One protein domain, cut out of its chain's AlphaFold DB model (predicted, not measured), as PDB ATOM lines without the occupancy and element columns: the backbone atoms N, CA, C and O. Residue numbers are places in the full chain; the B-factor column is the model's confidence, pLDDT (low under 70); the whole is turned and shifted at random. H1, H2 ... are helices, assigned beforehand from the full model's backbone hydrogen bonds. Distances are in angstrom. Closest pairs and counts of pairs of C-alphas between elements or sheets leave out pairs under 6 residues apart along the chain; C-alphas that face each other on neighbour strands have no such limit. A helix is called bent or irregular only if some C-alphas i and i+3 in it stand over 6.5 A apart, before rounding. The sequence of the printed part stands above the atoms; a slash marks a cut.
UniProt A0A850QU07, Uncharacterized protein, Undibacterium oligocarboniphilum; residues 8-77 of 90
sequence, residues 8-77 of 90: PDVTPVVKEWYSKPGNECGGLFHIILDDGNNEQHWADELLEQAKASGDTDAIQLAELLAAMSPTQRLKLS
ATOM      1  N   PRO A   8     192.841 164.397 185.658       92.88
ATOM      2  CA  PRO A   8     192.668 165.699 186.305       92.88
ATOM      3  C   PRO A   8     191.842 166.711 185.501       92.88
ATOM      4  O   PRO A   8     191.159 167.532 186.101       92.88
ATOM      5  N   ASP A   9     191.885 166.646 184.166       92.00
ATOM      6  CA  ASP A   9     191.126 167.552 183.295       92.00
ATOM      7  C   ASP A   9     189.624 167.195 183.284       92.00
ATOM      8  O   ASP A   9     188.777 168.067 183.118       92.00
ATOM      9  N   VAL A  10     189.293 165.911 183.470       93.56
ATOM     10  CA  VAL A  10     187.927 165.367 183.342       93.56
ATOM     11  C   VAL A  10     187.222 165.226 184.694       93.56
ATOM     12  O   VAL A  10     186.006 165.371 184.768       93.56
ATOM     13  N   THR A  11     187.968 165.018 185.783       93.25
ATOM     14  CA  THR A  11     187.442 164.921 187.154       93.25
ATOM     15  C   THR A  11     186.455 166.036 187.535       93.25
ATOM     16  O   THR A  11     185.383 165.683 188.024       93.25
ATOM     17  N   PRO A  12     186.738 167.343 187.340       93.06
ATOM     18  CA  PRO A  12     185.782 168.385 187.723       93.06
ATOM     19  C   PRO A  12     184.475 168.312 186.921       93.06
ATOM     20  O   PRO A  12     183.410 168.530 187.485       93.06
ATOM     21  N   VAL A  13     184.540 167.936 185.639       94.25
ATOM     22  CA  VAL A  13     183.357 167.808 184.769       94.25
ATOM     23  C   VAL A  13     182.490 166.623 185.193       94.25
ATOM     24  O   VAL A  13     181.271 166.734 185.228       94.25
ATOM     25  N   VAL A  14     183.109 165.503 185.574       92.56
ATOM     26  CA  VAL A  14     182.383 164.328 186.079       92.56
ATOM     27  C   VAL A  14     181.704 164.623 187.420       92.56
ATOM     28  O   VAL A  14     180.552 164.248 187.612       92.56
ATOM     29  N   LYS A  15     182.379 165.332 188.334       90.69
ATOM     30  CA  LYS A  15     181.771 165.750 189.611       90.69
ATOM     31  C   LYS A  15     180.562 166.658 189.394       90.69
ATOM     32  O   LYS A  15     179.508 166.422 189.976       90.69
ATOM     33  N   GLU A  16     180.709 167.660 188.531       90.19
ATOM     34  CA  GLU A  16     179.614 168.559 188.162       90.19
ATOM     35  C   GLU A  16     178.445 167.779 187.543       90.19
ATOM     36  O   GLU A  16     177.296 168.005 187.913       90.19
ATOM     37  N   TRP A  17     178.729 166.814 186.660       91.44
ATOM     38  CA  TRP A  17     177.712 165.952 186.058       91.44
ATOM     39  C   TRP A  17     176.884 165.204 187.111       91.44
ATOM     40  O   TRP A  17     175.662 165.339 187.111       91.44
ATOM     41  N   TYR A  18     177.533 164.486 188.033       89.75
ATOM     42  CA  TYR A  18     176.848 163.714 189.081       89.75
ATOM     43  C   TYR A  18     176.127 164.577 190.125       89.75
ATOM     44  O   TYR A  18     175.240 164.081 190.813       89.75
ATOM     45  N   SER A  19     176.477 165.861 190.263       88.62
ATOM     46  CA  SER A  19     175.781 166.774 191.181       88.62
ATOM     47  C   SER A  19     174.381 167.190 190.705       88.62
ATOM     48  O   SER A  19     173.592 167.722 191.490       88.62
ATOM     49  N   LYS A  20     174.053 166.959 189.426       86.12
ATOM     50  CA  LYS A  20     172.777 167.362 188.823       86.12
ATOM     51  C   LYS A  20     171.708 166.280 189.028       86.12
ATOM     52  O   LYS A  20     171.991 165.107 188.794       86.12
ATOM     53  N   PRO A  21     170.468 166.641 189.412       84.50
ATOM     54  CA  PRO A  21     169.384 165.670 189.549       84.50
ATOM     55  C   PRO A  21     169.103 164.931 188.234       84.50
ATOM     56  O   PRO A  21     168.916 165.575 187.203       84.50
ATOM     57  N   GLY A  22     169.018 163.600 188.277       81.81
ATOM     58  CA  GLY A  22     168.781 162.743 187.112       81.81
ATOM     59  C   GLY A  22     170.055 162.262 186.407       81.81
ATOM     60  O   GLY A  22     169.956 161.490 185.454       81.81
ATOM     61  N   ASN A  23     171.234 162.686 186.873       84.12
ATOM     62  CA  ASN A  23     172.542 162.310 186.327       84.12
ATOM     63  C   ASN A  23     173.331 161.354 187.238       84.12
ATOM     64  O   ASN A  23     174.511 161.094 186.987       84.12
ATOM     65  N   GLU A  24     172.693 160.838 188.288       78.62
ATOM     66  CA  GLU A  24     173.214 159.799 189.174       78.62
ATOM     67  C   GLU A  24     173.523 158.462 188.458       78.62
ATOM     68  O   GLU A  24     173.391 158.321 187.240       78.62
ATOM     69  N   CYS A  25     173.963 157.463 189.231       68.19
ATOM     70  CA  CYS A  25     174.239 156.104 188.754       68.19
ATOM     71  C   CYS A  25     173.082 155.561 187.894       68.19
ATOM     72  O   CYS A  25     171.922 155.580 188.313       68.19
ATOM     73  N   GLY A  26     173.408 155.087 186.687       66.31
ATOM     74  CA  GLY A  26     172.426 154.677 185.671       66.31
ATOM     75  C   GLY A  26     172.001 155.782 184.689       66.31
ATOM     76  O   GLY A  26     171.217 155.511 183.780       66.31
ATOM     77  N   GLY A  27     172.526 157.005 184.831       82.56
ATOM     78  CA  GLY A  27     172.374 158.100 183.865       82.56
ATOM     79  C   GLY A  27     173.161 157.880 182.565       82.56
ATOM     80  O   GLY A  27     173.785 156.841 182.373       82.56
ATOM     81  N   LEU A  28     173.168 158.862 181.653       89.69
ATOM     82  CA  LEU A  28     173.720 158.713 180.291       89.69
ATOM     83  C   LEU A  28     175.113 158.055 180.253       89.69
ATOM     84  O   LEU A  28     175.336 157.135 179.477       89.69
ATOM     85  N   PHE A  29     176.036 158.472 181.121       93.69
ATOM     86  CA  PHE A  29     177.431 158.020 181.083       93.69
ATOM     87  C   PHE A  29     177.740 156.760 181.908       93.69
ATOM     88  O   PHE A  29     178.914 156.379 181.973       93.69
ATOM     89  N   HIS A  30     176.739 156.088 182.495       90.56
ATOM     90  CA  HIS A  30     176.957 154.926 183.375       90.56
ATOM     91  C   HIS A  30     177.772 153.812 182.706       90.56
ATOM     92  O   HIS A  30     178.668 153.246 183.321       90.56
ATOM     93  N   ILE A  31     177.559 153.577 181.407       92.88
ATOM     94  CA  ILE A  31     178.269 152.552 180.628       92.88
ATOM     95  C   ILE A  31     179.797 152.702 180.741       92.88
ATOM     96  O   ILE A  31     180.516 151.704 180.798       92.88
ATOM     97  N   ILE A  32     180.316 153.934 180.781       94.62
ATOM     98  CA  ILE A  32     181.759 154.187 180.922       94.62
ATOM     99  C   ILE A  32     182.138 154.456 182.376       94.62
ATOM    100  O   ILE A  32     183.151 153.935 182.842       94.62
ATOM    101  N   LEU A  33     181.379 155.300 183.078       93.38
ATOM    102  CA  LEU A  33     181.758 155.796 184.401       93.38
ATOM    103  C   LEU A  33     181.464 154.807 185.532       93.38
ATOM    104  O   LEU A  33     182.225 154.782 186.494       93.38
ATOM    105  N   ASP A  34     180.440 153.968 185.381       90.56
ATOM    106  CA  ASP A  34     179.981 153.034 186.413       90.56
ATOM    107  C   ASP A  34     180.314 151.578 186.028       90.56
ATOM    108  O   ASP A  34     180.937 150.852 186.803       90.56
ATOM    109  N   ASP A  35     179.993 151.161 184.797       92.81
ATOM    110  CA  ASP A  35     180.191 149.775 184.333       92.81
ATOM    111  C   ASP A  35     181.641 149.482 183.909       92.81
ATOM    112  O   ASP A  35     182.061 148.328 183.791       92.81
ATOM    113  N   GLY A  36     182.436 150.530 183.673       93.06
ATOM    114  CA  GLY A  36     183.851 150.416 183.323       93.06
ATOM    115  C   GLY A  36     184.133 149.981 181.888       93.06
ATOM    116  O   GLY A  36     185.268 149.582 181.585       93.06
ATOM    117  N   ASN A  37     183.155 150.095 180.985       96.19
ATOM    118  CA  ASN A  37     183.423 149.920 179.566       96.19
ATOM    119  C   ASN A  37     184.367 151.027 179.076       96.19
ATOM    120  O   ASN A  37     184.221 152.203 179.404       96.19
ATOM    121  N   ASN A  38     185.381 150.657 178.297       96.50
ATOM    122  CA  ASN A  38     186.474 151.574 177.947       96.50
ATOM    123  C   ASN A  38     186.770 151.665 176.444       96.50
ATOM    124  O   ASN A  38     187.612 152.470 176.016       96.50
ATOM    125  N   GLU A  39     186.084 150.853 175.650       97.50
ATOM    126  CA  GLU A  39     186.226 150.818 174.204       97.50
ATOM    127  C   GLU A  39     185.731 152.120 173.569       97.50
ATOM    128  O   GLU A  39     184.944 152.863 174.153       97.50
ATOM    129  N   GLN A  40     186.241 152.434 172.377       97.75
ATOM    130  CA  GLN A  40     185.922 153.701 171.718       97.75
ATOM    131  C   GLN A  40     184.453 153.784 171.288       97.75
ATOM    132  O   GLN A  40     183.869 154.853 171.410       97.75
ATOM    133  N   HIS A  41     183.853 152.667 170.858       97.69
ATOM    134  CA  HIS A  41     182.477 152.656 170.357       97.69
ATOM    135  C   HIS A  41     181.475 153.162 171.404       97.69
ATOM    136  O   HIS A  41     180.623 153.977 171.075       97.69
ATOM    137  N   TRP A  42     181.653 152.807 172.680       97.44
ATOM    138  CA  TRP A  42     180.829 153.342 173.765       97.44
ATOM    139  C   TRP A  42     180.945 154.859 173.904       97.44
ATOM    140  O   TRP A  42     179.952 155.542 174.122       97.44
ATOM    141  N   ALA A  43     182.154 155.409 173.774       97.06
ATOM    142  CA  ALA A  43     182.350 156.851 173.886       97.06
ATOM    143  C   ALA A  43     181.750 157.603 172.687       97.06
ATOM    144  O   ALA A  43     181.210 158.695 172.858       97.06
ATOM    145  N   ASP A  44     181.811 157.002 171.498       97.81
ATOM    146  CA  ASP A  44     181.226 157.561 170.281       97.81
ATOM    147  C   ASP A  44     179.685 157.530 170.345       97.81
ATOM    148  O   ASP A  44     179.045 158.549 170.089       97.81
ATOM    149  N   GLU A  45     179.084 156.419 170.790       96.94
ATOM    150  CA  GLU A  45     177.630 156.293 170.989       96.94
ATOM    151  C   GLU A  45     177.092 157.305 172.011       96.94
ATOM    152  O   GLU A  45     176.055 157.935 171.792       96.94
ATOM    153  N   LEU A  46     177.803 157.502 173.123       96.12
ATOM    154  CA  LEU A  46     177.419 158.480 174.144       96.12
ATOM    155  C   LEU A  46     177.518 159.918 173.629       96.12
ATOM    156  O   LEU A  46     176.679 160.751 173.967       96.12
ATOM    157  N   LEU A  47     178.503 160.211 172.777       97.50
ATOM    158  CA  LEU A  47     178.624 161.510 172.121       97.50
ATOM    159  C   LEU A  47     177.480 161.770 171.139       97.50
ATOM    160  O   LEU A  47     176.976 162.893 171.079       97.50
ATOM    161  N   GLU A  48     177.050 160.762 170.386       97.62
ATOM    162  CA  GLU A  48     175.879 160.878 169.514       97.62
ATOM    163  C   GLU A  48     174.599 161.130 170.319       97.62
ATOM    164  O   GLU A  48     173.843 162.046 169.989       97.62
ATOM    165  N   GLN A  49     174.389 160.393 171.412       95.75
ATOM    166  CA  GLN A  49     173.237 160.582 172.299       95.75
ATOM    167  C   GLN A  49     173.233 161.966 172.964       95.75
ATOM    168  O   GLN A  49     172.202 162.640 172.969       95.75
ATOM    169  N   ALA A  50     174.383 162.427 173.463       95.88
ATOM    170  CA  ALA A  50     174.524 163.760 174.041       95.88
ATOM    171  C   ALA A  50     174.241 164.867 173.010       95.88
ATOM    172  O   ALA A  50     173.544 165.839 173.290       95.88
ATOM    173  N   LYS A  51     174.724 164.710 171.771       96.94
ATOM    174  CA  LYS A  51     174.412 165.652 170.686       96.94
ATOM    175  C   LYS A  51     172.930 165.647 170.324       96.94
ATOM    176  O   LYS A  51     172.381 166.705 170.032       96.94
ATOM    177  N   ALA A  52     172.291 164.479 170.342       96.44
ATOM    178  CA  ALA A  52     170.869 164.344 170.052       96.44
ATOM    179  C   ALA A  52     169.978 164.967 171.139       96.44
ATOM    180  O   ALA A  52     168.912 165.486 170.811       96.44
ATOM    181  N   SER A  53     170.404 164.951 172.408       93.88
ATOM    182  CA  SER A  53     169.666 165.608 173.495       93.88
ATOM    183  C   SER A  53     169.785 167.136 173.460       93.88
ATOM    184  O   SER A  53     168.891 167.827 173.948       93.88
ATOM    185  N   GLY A  54     170.867 167.669 172.881       93.62
ATOM    186  CA  GLY A  54     171.170 169.103 172.886       93.62
ATOM    187  C   GLY A  54     171.640 169.629 174.247       93.62
ATOM    188  O   GLY A  54     171.780 170.841 174.409       93.62
ATOM    189  N   ASP A  55     171.887 168.740 175.212       93.44
ATOM    190  CA  ASP A  55     172.422 169.083 176.527       93.44
ATOM    191  C   ASP A  55     173.917 169.401 176.402       93.44
ATOM    192  O   ASP A  55     174.746 168.535 176.118       93.44
ATOM    193  N   THR A  56     174.267 170.669 176.605       94.94
ATOM    194  CA  THR A  56     175.641 171.153 176.463       94.94
ATOM    195  C   THR A  56     176.603 170.514 177.456       94.94
ATOM    196  O   THR A  56     177.763 170.294 177.107       94.94
ATOM    197  N   ASP A  57     176.135 170.181 178.658       92.88
ATOM    198  CA  ASP A  57     176.969 169.575 179.694       92.88
ATOM    199  C   ASP A  57     177.234 168.106 179.366       92.88
ATOM    200  O   ASP A  57     178.364 167.623 179.489       92.88
ATOM    201  N   ALA A  58     176.211 167.416 178.850       94.56
ATOM    202  CA  ALA A  58     176.361 166.062 178.333       94.56
ATOM    203  C   ALA A  58     177.341 166.040 177.155       94.56
ATOM    204  O   ALA A  58     178.252 165.216 177.114       94.56
ATOM    205  N   ILE A  59     177.199 166.969 176.204       96.88
ATOM    206  CA  ILE A  59     178.080 167.045 175.032       96.88
ATOM    207  C   ILE A  59     179.527 167.261 175.476       96.88
ATOM    208  O   ILE A  59     180.415 166.539 175.022       96.88
ATOM    209  N   GLN A  60     179.764 168.194 176.402       96.19
ATOM    210  CA  GLN A  60     181.104 168.474 176.909       96.19
ATOM    211  C   GLN A  60     181.748 167.231 177.536       96.19
ATOM    212  O   GLN A  60     182.897 166.900 177.226       96.19
ATOM    213  N   LEU A  61     181.027 166.528 178.413       95.94
ATOM    214  CA  LEU A  61     181.551 165.324 179.052       95.94
ATOM    215  C   LEU A  61     181.793 164.208 178.025       95.94
ATOM    216  O   LEU A  61     182.848 163.570 178.045       95.94
ATOM    217  N   ALA A  62     180.875 164.015 177.080       97.00
ATOM    218  CA  ALA A  62     181.014 163.009 176.035       97.00
ATOM    219  C   ALA A  62     182.229 163.265 175.126       97.00
ATOM    220  O   ALA A  62     182.970 162.334 174.810       97.00
ATOM    221  N   GLU A  63     182.491 164.520 174.748       97.19
ATOM    222  CA  GLU A  63     183.663 164.890 173.944       97.19
ATOM    223  C   GLU A  63     184.977 164.592 174.675       97.19
ATOM    224  O   GLU A  63     185.923 164.061 174.079       97.19
ATOM    225  N   LEU A  64     185.031 164.876 175.980       96.69
ATOM    226  CA  LEU A  64     186.183 164.542 176.811       96.69
ATOM    227  C   LEU A  64     186.397 163.028 176.868       96.69
ATOM    228  O   LEU A  64     187.510 162.562 176.609       96.69
ATOM    229  N   LEU A  65     185.341 162.258 177.143       96.62
ATOM    230  CA  LEU A  65     185.403 160.796 177.198       96.62
ATOM    231  C   LEU A  65     185.829 160.193 175.855       96.62
ATOM    232  O   LEU A  65     186.677 159.297 175.842       96.62
ATOM    233  N   ALA A  66     185.323 160.704 174.731       96.88
ATOM    234  CA  ALA A  66     185.693 160.257 173.388       96.88
ATOM    235  C   ALA A  66     187.168 160.534 173.057       96.88
ATOM    236  O   ALA A  66     187.817 159.711 172.409       96.88
ATOM    237  N   ALA A  67     187.727 161.645 173.547       96.56
ATOM    238  CA  ALA A  67     189.123 162.019 173.321       96.56
ATOM    239  C   ALA A  67     190.130 161.308 174.255       96.56
ATOM    240  O   ALA A  67     191.338 161.296 173.974       96.56
ATOM    241  N   MET A  68     189.665 160.717 175.361       95.25
ATOM    242  CA  MET A  68     190.505 159.939 176.279       95.25
ATOM    243  C   MET A  68     190.997 158.629 175.649       95.25
ATOM    244  O   MET A  68     190.423 158.078 174.715       95.25
ATOM    245  N   SER A  69     192.096 158.091 176.180       95.50
ATOM    246  CA  SER A  69     192.490 156.709 175.878       95.50
ATOM    247  C   SER A  69     191.628 155.691 176.646       95.50
ATOM    248  O   SER A  69     191.160 156.006 177.746       95.50
ATOM    249  N   PRO A  70     191.499 154.440 176.156       95.81
ATOM    250  CA  PRO A  70     190.789 153.377 176.873       95.81
ATOM    251  C   PRO A  70     191.296 153.170 178.308       95.81
ATOM    252  O   PRO A  70     190.514 153.058 179.247       95.81
ATOM    253  N   THR A  71     192.616 153.210 178.520       95.25
ATOM    254  CA  THR A  71     193.209 153.066 179.859       95.25
ATOM    255  C   THR A  71     192.784 154.181 180.811       95.25
ATOM    256  O   THR A  71     192.565 153.930 181.995       95.25
ATOM    257  N   GLN A  72     192.662 155.416 180.318       95.12
ATOM    258  CA  GLN A  72     192.213 156.527 181.151       95.12
ATOM    259  C   GLN A  72     190.722 156.418 181.471       95.12
ATOM    260  O   GLN A  72     190.372 156.667 182.618       95.12
ATOM    261  N   ARG A  73     189.876 155.997 180.517       96.25
ATOM    262  CA  ARG A  73     188.448 155.726 180.767       96.25
ATOM    263  C   ARG A  73     188.256 154.645 181.834       96.25
ATOM    264  O   ARG A  73     187.566 154.874 182.816       96.25
ATOM    265  N   LEU A  74     188.983 153.531 181.727       95.69
ATOM    266  CA  LEU A  74     188.943 152.463 182.734       95.69
ATOM    267  C   LEU A  74     189.427 152.917 184.118       95.69
ATOM    268  O   LEU A  74     189.008 152.388 185.142       95.69
ATOM    269  N   LYS A  75     190.384 153.845 184.176       94.44
ATOM    270  CA  LYS A  75     190.841 154.384 185.460       94.44
ATOM    271  C   LYS A  75     189.831 155.383 186.031       94.44
ATOM    272  O   LYS A  75     189.662 155.409 187.243       94.44
ATOM    273  N   LEU A  76     189.169 156.159 185.172       93.00
ATOM    274  CA  LEU A  76     188.091 157.073 185.539       93.00
ATOM    275  C   LEU A  76     186.922 156.307 186.182       93.00
ATOM    276  O   LEU A  76     186.467 156.699 187.247       93.00
ATOM    277  N   SER A  77     186.535 155.157 185.622       92.56
ATOM    278  CA  SER A  77     185.436 154.330 186.150       92.56
ATOM    279  C   SER A  77     185.699 153.699 187.524       92.56
ATOM    280  O   SER A  77     184.809 153.146 188.155       92.56
TER     281      SER A  77
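This is residues 8 to 77 of the 90 residues of an uncharacterized protein of Undibacterium oligocarboniphilum (UniProt A0A850QU07). A helical hairpin, H3 and H4, forms one side of a rounded, compact body; H1 packs on H4, and the short helices H2 and H5 pack together near the end where H3 begins. The 70 printed residues include five named helices, H1 to H5 in order, and no named strand: all helix. The radius of gyration of the C-alphas is 10.7 A, the spans 28 by 22 by 21 A.

H1, residues 8 to 18, begins at C-alpha 8 (192.668, 165.699, 186.305), spans 16.2 A and is only just irregular: C-alphas 9 and 12 are 7.0 A apart. H2 is residues 30 to 33, 5.0 A; H3, 40 to 53, 20.2 A; H4, 56 to 67, 16.6 A. H5, 70 to 76, 9.8 A, ends at C-alpha 76 (188.091, 157.073, 185.539).

H1 touches H4, closest C-alphas Val 13 and Leu 61, 6.5 A, at a steep tilt of 38 degrees, opposite ways. H2 touches H5, closest C-alphas Leu 33 and Leu 76, 6.6 A. The hairpin H3 and H4 touch, closest C-alphas Ala 43 and Ala 66, 4.8 A, at a shallow tilt of 16 degrees. Every O i to N i+4 pair is within hydrogen-bond range in H3, H4 and H5, 5 of 7 in H1; H2 is too short for one.

The printed part has no cut. The link H1 to H2 is long, 11 residues; residues 25 to 26 are under pLDDT 70.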